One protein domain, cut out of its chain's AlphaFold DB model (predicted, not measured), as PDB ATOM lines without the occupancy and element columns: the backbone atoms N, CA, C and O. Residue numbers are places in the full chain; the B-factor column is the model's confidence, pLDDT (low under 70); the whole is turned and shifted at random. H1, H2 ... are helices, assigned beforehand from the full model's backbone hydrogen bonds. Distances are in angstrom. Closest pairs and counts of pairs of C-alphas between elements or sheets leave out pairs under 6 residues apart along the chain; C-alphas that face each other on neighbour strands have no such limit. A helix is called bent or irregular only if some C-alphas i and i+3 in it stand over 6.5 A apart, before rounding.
ATOM      1  N   HIS A   2     151.603  53.965 100.693       70.31
ATOM      2  CA  HIS A   2     151.703  54.895  99.552       70.31
ATOM      3  C   HIS A   2     150.500  55.834  99.361       70.31
ATOM      4  O   HIS A   2     150.689  57.006  99.045       70.31
ATOM      5  N   LEU A   3     149.276  55.366  99.624       76.56
ATOM      6  CA  LEU A   3     148.060  56.165  99.433       76.56
ATOM      7  C   LEU A   3     147.972  57.360 100.402       76.56
ATOM      8  O   LEU A   3     147.650  58.472  99.993       76.56
ATOM      9  N   ARG A   4     148.361  57.169 101.673       81.19
ATOM     10  CA  ARG A   4     148.434  58.264 102.660       81.19
ATOM     11  C   ARG A   4     149.476  59.313 102.267       81.19
ATOM     12  O   ARG A   4     149.197  60.498 102.410       81.19
ATOM     13  N   ALA A   5     150.630  58.890 101.747       82.25
ATOM     14  CA  ALA A   5     151.687  59.795 101.292       82.25
ATOM     15  C   ALA A   5     151.252  60.637 100.078       82.25
ATOM     16  O   ALA A   5     151.499  61.839 100.049       82.25
ATOM     17  N   LEU A   6     150.548  60.034  99.113       81.31
ATOM     18  CA  LEU A   6     150.003  60.742  97.949       81.31
ATOM     19  C   LEU A   6     148.911  61.749  98.344       81.31
ATOM     20  O   LEU A   6     148.925  62.882  97.868       81.31
ATOM     21  N   CYS A   7     148.014  61.382  99.268       81.06
ATOM     22  CA  CYS A   7     147.030  62.317  99.822       81.06
ATOM     23  C   CYS A   7     147.699  63.492 100.550       81.06
ATOM     24  O   CYS A   7     147.283  64.636 100.373       81.06
ATOM     25  N   TRP A   8     148.744  63.228 101.338       86.38
ATOM     26  CA  TRP A   8     149.513  64.272 102.020       86.38
ATOM     27  C   TRP A   8     150.196  65.215 101.030       86.38
ATOM     28  O   TRP A   8     150.130  66.431 101.192       86.38
ATOM     29  N   LEU A   9     150.793  64.664  99.969       83.69
ATOM     30  CA  LEU A   9     151.423  65.446  98.911       83.69
ATOM     31  C   LEU A   9     150.411  66.356  98.203       83.69
ATOM     32  O   LEU A   9     150.713  67.522  97.964       83.69
ATOM     33  N   ARG A  10     149.196  65.861  97.929       85.31
ATOM     34  CA  ARG A  10     148.112  66.683  97.369       85.31
ATOM     35  C   ARG A  10     147.782  67.858  98.282       85.31
ATOM     36  O   ARG A  10     147.808  68.999  97.835       85.31
ATOM     37  N   TRP A  11     147.513  67.577  99.557       86.69
ATOM     38  CA  TRP A  11     147.192  68.604 100.550       86.69
ATOM     39  C   TRP A  11     148.299  69.647 100.680       86.69
ATOM     40  O   TRP A  11     148.013  70.842 100.695       86.69
ATOM     41  N   PHE A  12     149.554  69.205 100.711       87.38
ATOM     42  CA  PHE A  12     150.707  70.090 100.773       87.38
ATOM     43  C   PHE A  12     150.794  71.006  99.547       87.38
ATOM     44  O   PHE A  12     150.953  72.215  99.696       87.38
ATOM     45  N   LEU A  13     150.624  70.460  98.340       86.00
ATOM     46  CA  LEU A  13     150.636  71.245  97.103       86.00
ATOM     47  C   LEU A  13     149.495  72.269  97.068       86.00
ATOM     48  O   LEU A  13     149.719  73.416  96.684       86.00
ATOM     49  N   THR A  14     148.287  71.886  97.489       86.12
ATOM     50  CA  THR A  14     147.138  72.804  97.549       86.12
ATOM     51  C   THR A  14     147.355  73.910  98.577       86.12
ATOM     52  O   THR A  14     147.103  75.077  98.278       86.12
ATOM     53  N   ALA A  15     147.872  73.574  99.761       86.00
ATOM     54  CA  ALA A  15     148.191  74.552 100.794       86.00
ATOM     55  C   ALA A  15     149.283  75.527 100.335       86.00
ATOM     56  O   ALA A  15     149.148  76.734 100.525       86.00
ATOM     57  N   LEU A  16     150.331  75.026  99.675       88.56
ATOM     58  CA  LEU A  16     151.408  75.853  99.136       88.56
ATOM     59  C   LEU A  16     150.899  76.808  98.052       88.56
ATOM     60  O   LEU A  16     151.255  77.984  98.050       88.56
ATOM     61  N   PHE A  17     150.037  76.324  97.158       85.06
ATOM     62  CA  PHE A  17     149.405  77.155  96.138       85.06
ATOM     63  C   PHE A  17     148.549  78.266  96.753       85.06
ATOM     64  O   PHE A  17     148.681  79.428  96.373       85.06
ATOM     65  N   ALA A  18     147.715  77.927  97.740       87.25
ATOM     66  CA  ALA A  18     146.895  78.901  98.451       87.25
ATOM     67  C   ALA A  18     147.753  79.948  99.176       87.25
ATOM     68  O   ALA A  18     147.461  81.141  99.100       87.25
ATOM     69  N   LEU A  19     148.843  79.519  99.821       89.06
ATOM     70  CA  LEU A  19     149.782  80.410 100.497       89.06
ATOM     71  C   LEU A  19     150.458  81.373  99.513       89.06
ATOM     72  O   LEU A  19     150.518  82.570  99.779       89.06
ATOM     73  N   LEU A  20     150.928  80.875  98.367       86.38
ATOM     74  CA  LEU A  20     151.540  81.697  97.319       86.38
ATOM     75  C   LEU A  20     150.549  82.706  96.737       86.38
ATOM     76  O   LEU A  20     150.896  83.873  96.568       86.38
ATOM     77  N   ALA A  21     149.313  82.280  96.467       84.44
ATOM     78  CA  ALA A  21     148.264  83.168  95.982       84.44
ATOM     79  C   ALA A  21     147.945  84.270  97.006       84.44
ATOM     80  O   ALA A  21     147.895  85.446  96.648       84.44
ATOM     81  N   ALA A  22     147.799  83.913  98.284       86.19
ATOM     82  CA  ALA A  22     147.563  84.871  99.359       86.19
ATOM     83  C   ALA A  22     148.738  85.846  99.534       86.19
ATOM     84  O   ALA A  22     148.522  87.053  99.641       86.19
ATOM     85  N   ALA A  23     149.977  85.349  99.501       88.12
ATOM     86  CA  ALA A  23     151.178  86.174  99.582       88.12
ATOM     87  C   ALA A  23     151.277  87.149  98.401       88.12
ATOM     88  O   ALA A  23     151.591  88.319  98.603       88.12
ATOM     89  N   PHE A  24     150.958  86.700  97.185       84.75
ATOM     90  CA  PHE A  24     150.950  87.551  95.998       84.75
ATOM     91  C   PHE A  24     149.919  88.679  96.110       84.75
ATOM     92  O   PHE A  24     150.249  89.841  95.869       84.75
ATOM     93  N   VAL A  25     148.690  88.362  96.532       84.31
ATOM     94  CA  VAL A  25     147.645  89.371  96.762       84.31
ATOM     95  C   VAL A  25     148.064  90.345  97.865       84.31
ATOM     96  O   VAL A  25     147.956  91.555  97.682       84.31
ATOM     97  N   GLY A  26     148.605  89.845  98.979       84.50
ATOM     98  CA  GLY A  26     149.108  90.679 100.071       84.50
ATOM     99  C   GLY A  26     150.230  91.621  99.628       84.50
ATOM    100  O   GLY A  26     150.205  92.805  99.957       84.50
ATOM    101  N   LEU A  27     151.174  91.128  98.820       85.62
ATOM    102  CA  LEU A  27     152.265  91.928  98.265       85.62
ATOM    103  C   LEU A  27     151.744  93.010  97.311       85.62
ATOM    104  O   LEU A  27     152.202  94.149  97.369       85.62
ATOM    105  N   ALA A  28     150.771  92.675  96.460       81.94
ATOM    106  CA  ALA A  28     150.135  93.631  95.560       81.94
ATOM    107  C   ALA A  28     149.430  94.753  96.336       81.94
ATOM    108  O   ALA A  28     149.654  95.928  96.050       81.94
ATOM    109  N   VAL A  29     148.643  94.413  97.362       83.31
ATOM    110  CA  VAL A  29     147.983  95.402  98.231       83.31
ATOM    111  C   VAL A  29     149.013  96.264  98.959       83.31
ATOM    112  O   VAL A  29     148.883  97.486  98.979       83.31
ATOM    113  N   TYR A  30     150.064  95.653  99.511       84.94
ATOM    114  CA  TYR A  30     151.138  96.371 100.192       84.94
ATOM    115  C   TYR A  30     151.864  97.351  99.263       84.94
ATOM    116  O   TYR A  30     152.096  98.497  99.643       84.94
ATOM    117  N   ALA A  31     152.185  96.940  98.034       84.06
ATOM    118  CA  ALA A  31     152.833  97.802  97.050       84.06
ATOM    119  C   ALA A  31     151.968  99.023  96.705       84.06
ATOM    120  O   ALA A  31     152.479 100.141  96.637       84.06
ATOM    121  N   VAL A  32     150.655  98.827  96.550       82.25
ATOM    122  CA  VAL A  32     149.694  99.915  96.320       82.25
ATOM    123  C   VAL A  32     149.613 100.843  97.531       82.25
ATOM    124  O   VAL A  32     149.630 102.063  97.361       82.25
ATOM    125  N   LEU A  33     149.589 100.290  98.749       82.31
ATOM    126  CA  LEU A  33     149.634 101.068  99.989       82.31
ATOM    127  C   LEU A  33     150.871 101.943 100.069       82.31
ATOM    128  O   LEU A  33     150.775 103.154 100.276       82.31
ATOM    129  N   GLN A  34     152.025 101.331  99.853       83.19
ATOM    130  CA  GLN A  34     153.292 102.021  99.946       83.19
ATOM    131  C   GLN A  34     153.413 103.091  98.866       83.19
ATOM    132  O   GLN A  34     153.865 104.191  99.163       83.19
ATOM    133  N   PHE A  35     152.954 102.825  97.642       80.81
ATOM    134  CA  PHE A  35     152.926 103.821  96.575       80.81
ATOM    135  C   PHE A  35     152.002 105.003  96.908       80.81
ATOM    136  O   PHE A  35     152.411 106.160  96.781       80.81
ATOM    137  N   GLY A  36     150.788 104.716  97.390       80.12
ATOM    138  CA  GLY A  36     149.804 105.725  97.784       80.12
ATOM    139  C   GLY A  36     150.309 106.644  98.896       80.12
ATOM    140  O   GLY A  36     150.083 107.848  98.832       80.12
ATOM    141  N   LEU A  37     151.050 106.101  99.866       79.62
ATOM    142  CA  LEU A  37     151.609 106.845 101.003       79.62
ATOM    143  C   LEU A  37     152.965 107.505 100.715       79.62
ATOM    144  O   LEU A  37     153.332 108.488 101.360       79.62
ATOM    145  N   TRP A  38     153.735 106.976  99.767       83.44
ATOM    146  CA  TRP A  38     155.083 107.457  99.475       83.44
ATOM    147  C   TRP A  38     155.085 108.778  98.709       83.44
ATOM    148  O   TRP A  38     155.838 109.691  99.052       83.44
ATOM    149  N   TRP A  39     154.242 108.902  97.683       75.75
ATOM    150  CA  TRP A  39     154.233 110.091  96.833       75.75
ATOM    151  C   TRP A  39     153.806 111.373  97.580       75.75
ATOM    152  O   TRP A  39     154.535 112.357  97.479       75.75
ATOM    153  N   PRO A  40     152.753 111.398  98.425       76.12
ATOM    154  CA  PRO A  40     152.331 112.619  99.111       76.12
ATOM    155  C   PRO A  40     153.389 113.095 100.111       76.12
ATOM    156  O   PRO A  40     153.623 114.296 100.254       76.12
ATOM    157  N   ARG A  41     154.100 112.145 100.737       77.12
ATOM    158  CA  ARG A  41     155.225 112.416 101.639       77.12
ATOM    159  C   ARG A  41     156.404 113.060 100.909       77.12
ATOM    160  O   ARG A  41     157.088 113.896 101.488       77.12
ATOM    161  N   ARG A  42     156.624 112.714  99.636       78.38
ATOM    162  CA  ARG A  42     157.693 113.289  98.802       78.38
ATOM    163  C   ARG A  42     157.412 114.735  98.373       78.38
ATOM    164  O   ARG A  42     158.357 115.480  98.154       78.38
ATOM    165  N   PHE A  43     156.142 115.130  98.287       79.44
ATOM    166  CA  PHE A  43     155.718 116.485  97.909       79.44
ATOM    167  C   PHE A  43     155.390 117.393  99.108       79.44
ATOM    168  O   PHE A  43     154.973 118.529  98.914       79.44
ATOM    169  N   GLY A  44     155.602 116.921 100.343       72.56
ATOM    170  CA  GLY A  44     155.451 117.743 101.548       72.56
ATOM    171  C   GLY A  44     154.003 118.093 101.904       72.56
ATOM    172  O   GLY A  44     153.772 119.069 102.615       72.56
ATOM    173  N   PHE A  45     153.021 117.321 101.429       73.94
ATOM    174  CA  PHE A  45     151.631 117.503 101.846       73.94
ATOM    175  C   PHE A  45     151.479 117.161 103.339       73.94
ATOM    176  O   PHE A  45     152.005 116.148 103.801       73.94
ATOM    177  N   GLY A  46     150.757 117.997 104.099       74.69
ATOM    178  CA  GLY A  46     150.455 117.727 105.511       74.69
ATOM    179  C   GLY A  46     149.693 116.408 105.692       74.69
ATOM    180  O   GLY A  46     148.990 115.988 104.776       74.69
ATOM    181  N   GLU A  47     149.809 115.762 106.861       72.31
ATOM    182  CA  GLU A  47     149.337 114.379 107.086       72.31
ATOM    183  C   GLU A  47     147.901 114.132 106.596       72.31
ATOM    184  O   GLU A  47     147.663 113.191 105.839       72.31
ATOM    185  N   ALA A  48     146.958 115.017 106.933       77.19
ATOM    186  CA  ALA A  48     145.560 114.895 106.515       77.19
ATOM    187  C   ALA A  48     145.371 114.998 104.987       77.19
ATOM    188  O   ALA A  48     144.652 114.194 104.396       77.19
ATOM    189  N   ALA A  49     146.050 115.945 104.330       76.75
ATOM    190  CA  ALA A  49     146.008 116.081 102.873       76.75
ATOM    191  C   ALA A  49     146.693 114.888 102.186       76.75
ATOM    192  O   ALA A  49     146.190 114.378 101.186       76.75
ATOM    193  N   GLY A  50     147.790 114.391 102.763       77.50
ATOM    194  CA  GLY A  50     148.502 113.209 102.293       77.50
ATOM    195  C   GLY A  50     147.643 111.944 102.318       77.50
ATOM    196  O   GLY A  50     147.648 111.200 101.340       77.50
ATOM    197  N   PHE A  51     146.849 111.730 103.372       75.75
ATOM    198  CA  PHE A  51     145.911 110.603 103.450       75.75
ATOM    199  C   PHE A  51     144.791 110.684 102.409       75.75
ATOM    200  O   PHE A  51     144.473 109.677 101.777       75.75
ATOM    201  N   VAL A  52     144.218 111.869 102.183       81.38
ATOM    202  CA  VAL A  52     143.171 112.061 101.165       81.38
ATOM    203  C   VAL A  52     143.727 111.817  99.759       81.38
ATOM    204  O   VAL A  52     143.101 111.126  98.955       81.38
ATOM    205  N   LEU A  53     144.932 112.316  99.473       78.00
ATOM    206  CA  LEU A  53     145.633 112.072  98.212       78.00
ATOM    207  C   LEU A  53     146.015 110.599  98.026       78.00
ATOM    208  O   LEU A  53     145.902 110.095  96.911       78.00
ATOM    209  N   ALA A  54     146.415 109.903  99.092       78.44
ATOM    210  CA  ALA A  54     146.678 108.464  99.072       78.44
ATOM    211  C   ALA A  54     145.404 107.650  98.784       78.44
ATOM    212  O   ALA A  54     145.423 106.722  97.979       78.44
ATOM    213  N   ALA A  55     144.275 108.016  99.396       79.88
ATOM    214  CA  ALA A  55     142.989 107.372  99.133       79.88
ATOM    215  C   ALA A  55     142.529 107.596  97.681       79.88
ATOM    216  O   ALA A  55     142.074 106.661  97.019       79.88
ATOM    217  N   LEU A  56     142.709 108.812  97.155       82.94
ATOM    218  CA  LEU A  56     142.419 109.144  95.758       82.94
ATOM    219  C   LEU A  56     143.294 108.365  94.772       82.94
ATOM    220  O   LEU A  56     142.786 107.918  93.747       82.94
ATOM    221  N   THR A  57     144.580 108.158  95.066       80.69
ATOM    222  CA  THR A  57     145.469 107.351  94.212       80.69
ATOM    223  C   THR A  57     145.222 105.849  94.329       80.69
ATOM    224  O   THR A  57     145.449 105.123  93.362       80.69
ATOM    225  N   MET A  58     144.702 105.367  95.459       79.25
ATOM    226  CA  MET A  58     144.264 103.975  95.612       79.25
ATOM    227  C   MET A  58     142.976 103.657  94.865       79.25
ATOM    228  O   MET A  58     142.803 102.531  94.408       79.25
ATOM    229  N   LEU A  59     142.077 104.628  94.737       81.38
ATOM    230  CA  LEU A  59     140.767 104.478  94.108       81.38
ATOM    231  C   LEU A  59     140.819 103.870  92.691       81.38
ATOM    232  O   LEU A  59     140.110 102.890  92.456       81.38
ATOM    233  N   PRO A  60     141.671 104.340  91.754       79.00
ATOM    234  CA  PRO A  60     141.814 103.702  90.448       79.00
ATOM    235  C   PRO A  60     142.406 102.293  90.545       79.00
ATOM    236  O   PRO A  60     142.039 101.445  89.743       79.00
ATOM    237  N   PHE A  61     143.264 102.008  91.529       76.19
ATOM    238  CA  PHE A  61     143.803 100.664  91.755       76.19
ATOM    239  C   PHE A  61     142.744  99.702  92.287       76.19
ATOM    240  O   PHE A  61     142.655  98.580  91.808       76.19
ATOM    241  N   LEU A  62     141.911 100.144  93.227       75.62
ATOM    242  CA  LEU A  62     140.751  99.409  93.730       75.62
ATOM    243  C   LEU A  62     139.723  99.175  92.630       75.62
ATOM    244  O   LEU A  62     139.199  98.072  92.511       75.62
ATOM    245  N   LEU A  63     139.464 100.178  91.791       80.06
ATOM    246  CA  LEU A  63     138.604 100.038  90.620       80.06
ATOM    247  C   LEU A  63     139.199  99.057  89.619       80.06
ATOM    248  O   LEU A  63     138.499  98.163  89.173       80.06
ATOM    249  N   LEU A  64     140.487  99.167  89.300       77.06
ATOM    250  CA  LEU A  64     141.169  98.236  88.411       77.06
ATOM    251  C   LEU A  64     141.144  96.818  88.996       77.06
ATOM    252  O   LEU A  64     140.851  95.874  88.280       77.06
ATOM    253  N   PHE A  65     141.366  96.665  90.299       72.12
ATOM    254  CA  PHE A  65     141.319  95.381  90.991       72.12
ATOM    255  C   PHE A  65     139.896  94.814  91.081       72.12
ATOM    256  O   PHE A  65     139.727  93.611  91.045       72.12
ATOM    257  N   THR A  66     138.852  95.632  91.174       71.38
ATOM    258  CA  THR A  66     137.462  95.137  91.210       71.38
ATOM    259  C   THR A  66     136.881  94.913  89.816       71.38
ATOM    260  O   THR A  66     136.043  94.031  89.644       71.38
ATOM    261  N   ARG A  67     137.323  95.677  88.808       74.06
ATOM    262  CA  ARG A  67     136.910  95.520  87.406       74.06
ATOM    263  C   ARG A  67     137.742  94.538  86.608       74.06
ATOM    264  O   ARG A  67     137.235  94.049  85.598       74.06
ATOM    265  N   LEU A  68     138.993  94.277  86.987       68.94
ATOM    266  CA  LEU A  68     139.667  93.107  86.455       68.94
ATOM    267  C   LEU A  68     138.822  91.926  86.887       68.94
ATOM    268  O   LEU A  68     138.632  91.675  88.073       68.94
ATOM    269  N   ASP A  69     138.295  91.227  85.897       68.38
ATOM    270  CA  ASP A  69     137.557  89.999  86.085       68.38
ATOM    271  C   ASP A  69     138.554  88.928  86.547       68.38
ATOM    272  O   ASP A  69     138.989  88.088  85.761       68.38
ATOM    273  N   TRP A  70     139.004  89.016  87.810       67.94
ATOM    274  CA  TRP A  70     140.029  88.155  88.412       67.94
ATOM    275  C   TRP A  70     139.640  86.684  88.336       67.94
ATOM    276  O   TRP A  70     140.522  85.829  88.386       67.94
ATOM    277  N   SER A  71     138.352  86.402  88.119       68.06
ATOM    278  CA  SER A  71     137.824  85.083  87.786       68.06
ATOM    279  C   SER A  71     138.582  84.423  86.626       68.06
ATOM    280  O   SER A  71     138.886  83.235  86.695       68.06
ATOM    281  N   ARG A  72     138.975  85.182  85.595       74.25
ATOM    282  CA  ARG A  72     139.703  84.667  84.427       74.25
ATOM    283  C   ARG A  72     141.161  84.313  84.726       74.25
ATOM    284  O   ARG A  72     141.523  83.161  84.496       74.25
ATOM    285  N   PRO A  73     142.020  85.225  85.224       78.81
ATOM    286  CA  PRO A  73     143.402  84.887  85.541       78.81
ATOM    287  C   PRO A  73     143.503  83.904  86.711       78.81
ATOM    288  O   PRO A  73     144.287  82.963  86.609       78.81
ATOM    289  N   MET A  74     142.688  84.033  87.772       74.88
ATOM    290  CA  MET A  74     142.651  83.027  88.845       74.88
ATOM    291  C   MET A  74     142.127  81.689  88.336       74.88
ATOM    292  O   MET A  74     142.695  80.660  88.684       74.88
ATOM    293  N   GLY A  75     141.097  81.682  87.488       80.62
ATOM    294  CA  GLY A  75     140.565  80.467  86.874       80.62
ATOM    295  C   GLY A  75     141.595  79.771  85.986       80.62
ATOM    296  O   GLY A  75     141.742  78.554  86.055       80.62
ATOM    297  N   TRP A  76     142.377  80.528  85.214       84.81
ATOM    298  CA  TRP A  76     143.484  79.990  84.422       84.81
ATOM    299  C   TRP A  76     144.595  79.404  85.303       84.81
ATOM    300  O   TRP A  76     145.064  78.295  85.044       84.81
ATOM    301  N   LEU A  77     144.980  80.104  86.373       83.38
ATOM    302  CA  LEU A  77     145.974  79.629  87.342       83.38
ATOM    303  C   LEU A  77     145.500  78.361  88.062       83.38
ATOM    304  O   LEU A  77     146.246  77.388  88.158       83.38
ATOM    305  N   ALA A  78     144.240  78.341  88.496       82.62
ATOM    306  CA  ALA A  78     143.606  77.187  89.116       82.62
ATOM    307  C   ALA A  78     143.494  76.009  88.138       82.62
ATOM    308  O   ALA A  78     143.737  74.869  88.531       82.62
ATOM    309  N   ALA A  79     143.199  76.259  86.859       84.06
ATOM    310  CA  ALA A  79     143.162  75.230  85.824       84.06
ATOM    311  C   ALA A  79     144.555  74.649  85.544       84.06
ATOM    312  O   ALA A  79     144.699  73.432  85.432       84.06
ATOM    313  N   LYS A  80     145.597  75.489  85.486       85.00
ATOM    314  CA  LYS A  80     146.991  75.040  85.347       85.00
ATOM    315  C   LYS A  80     147.445  74.213  86.544       85.00
ATOM    316  O   LYS A  80     148.023  73.144  86.361       85.00
ATOM    317  N   PHE A  81     147.133  74.667  87.752       85.12
ATOM    318  CA  PHE A  81     147.403  73.918  88.974       85.12
ATOM    319  C   PHE A  81     146.651  72.580  88.997       85.12
ATOM    320  O   PHE A  81     147.245  71.534  89.254       85.12
ATOM    321  N   SER A  82     145.370  72.587  88.619       83.19
ATOM    322  CA  SER A  82     144.551  71.377  88.515       83.19
ATOM    323  C   SER A  82     145.112  70.405  87.481       83.19
ATOM    324  O   SER A  82     145.208  69.216  87.767       83.19
ATOM    325  N   GLN A  83     145.572  70.876  86.316       86.12
ATOM    326  CA  GLN A  83     146.266  70.035  85.332       86.12
ATOM    327  C   GLN A  83     147.522  69.379  85.914       86.12
ATOM    328  O   GLN A  83     147.792  68.215  85.622       86.12
ATOM    329  N   MET A  84     148.266  70.095  86.757       82.56
ATOM    330  CA  MET A  84     149.488  69.588  87.382       82.56
ATOM    331  C   MET A  84     149.202  68.516  88.447       82.56
ATOM    332  O   MET A  84     149.963  67.558  88.568       82.56
ATOM    333  N   ILE A  85     148.085  68.635  89.177       86.12
ATOM    334  CA  ILE A  85     147.655  67.659  90.195       86.12
ATOM    335  C   ILE A  85     146.834  66.504  89.605       86.12
ATOM    336  O   ILE A  85     146.865  65.406  90.148       86.12
ATOM    337  N   THR A  86     146.185  66.682  88.452       86.06
ATOM    338  CA  THR A  86     145.399  65.639  87.761       86.06
ATOM    339  C   THR A  86     146.097  64.267  87.681       86.06
ATOM    340  O   THR A  86     145.448  63.262  87.974       86.06
ATOM    341  N   PRO A  87     147.388  64.145  87.304       84.25
ATOM    342  CA  PRO A  87     148.064  62.844  87.303       84.25
ATOM    343  C   PRO A  87     148.238  62.243  88.707       84.25
ATOM    344  O   PRO A  87     148.220  61.020  88.845       84.25
ATOM    345  N   LEU A  88     148.390  63.075  89.742       83.62
ATOM    346  CA  LEU A  88     148.444  62.647  91.139       83.62
ATOM    347  C   LEU A  88     147.075  62.129  91.599       83.62
ATOM    348  O   LEU A  88     147.005  61.033  92.145       83.62
ATOM    349  N   ASP A  89     145.998  62.870  91.317       83.44
ATOM    350  CA  ASP A  89     144.625  62.459  91.642       83.44
ATOM    351  C   ASP A  89     144.260  61.147  90.939       83.44
ATOM    352  O   ASP A  89     143.825  60.204  91.594       83.44
ATOM    353  N   ARG A  90     144.566  61.011  89.640       85.12
ATOM    354  CA  ARG A  90     144.339  59.754  88.905       85.12
ATOM    355  C   ARG A  90     145.055  58.566  89.538       85.12
ATOM    356  O   ARG A  90     144.480  57.481  89.572       85.12
ATOM    357  N   ARG A  91     146.288  58.750  90.032       82.75
ATOM    358  CA  ARG A  91     147.042  57.699  90.743       82.75
ATOM    359  C   ARG A  91     146.434  57.363  92.104       82.75
ATOM    360  O   ARG A  91     146.442  56.199  92.488       82.75
ATOM    361  N   ILE A  92     145.916  58.352  92.830       83.81
ATOM    362  CA  ILE A  92     145.206  58.124  94.095       83.81
ATOM    363  C   ILE A  92     143.929  57.315  93.835       83.81
ATOM    364  O   ILE A  92     143.699  56.326  94.525       83.81
TER     365      ILE A  92
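This is residues 2 to 92 of the 99 residues of an uncharacterized protein of Alphaproteobacteria bacterium (UniProt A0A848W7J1). One long, nearly straight helix, H1, runs the length of a rod, and the chain folds back along it through two shorter helices, H2 and H3, placed one after the other like a shallow V. H2 packs on the last part of H1 and H3 returns to its first part, leaving an open gap between H1 and the corner where H2 leads into H3. The printed part has 91 residues with three named helices, in the order H1, H2, H3, and no named strand; the class is all helix. It is extended, with a radius of gyration of the C-alphas of 20.0 A and spans of 63 by 24 by 14 A.

H1, residues 2 to 42, touches H3, residues 71 to 92, with residues 3 to 10 alone, met by residues 85 to 92 of H3. Their closest C-alphas, those of Leu 3 and Ile 92, are 6.4 A apart, and they run opposite ways at a shallow tilt of 19 degrees. With residues 32 to 41 alone H1 touches H2, residues 47 to 67; the closest C-alphas, those of Gly 36 and Ala 54, are 4.4 A apart. H1 and H2 form a helical hairpin, opposite ways at a steep tilt of 43 degrees. H2 and H3 are apart. O i to N i+4 pairs are within hydrogen-bond range in 35 of 37 cases in H1, 15 of 17 in H2 and 16 of 18 in H3.

H1 spans 58.7 A from C-alpha 2 at (151.703, 54.895, 99.552) to C-alpha 42. H2 spans 30.0 A, with a kink of 25 degrees near residue 60. H3 spans 28.7 A, has a kink of 44 degrees near residue 85, ends with C-alpha 92 at (145.206, 58.124, 94.095), and is only just irregular: C-alphas 84 and 87 are 6.9 A apart.

The two C-alphas farthest apart, those of His 2 and Gly 46, are 63.1 A apart. Both links are tight, and the printed part has no cut. Residues 22 to 28 of H1 and residues 66 to 73, of which 71 to 73 belong to H3, stand free. Mean pLDDT of the printed part is 80.8; residues 68 to 71 are under 70.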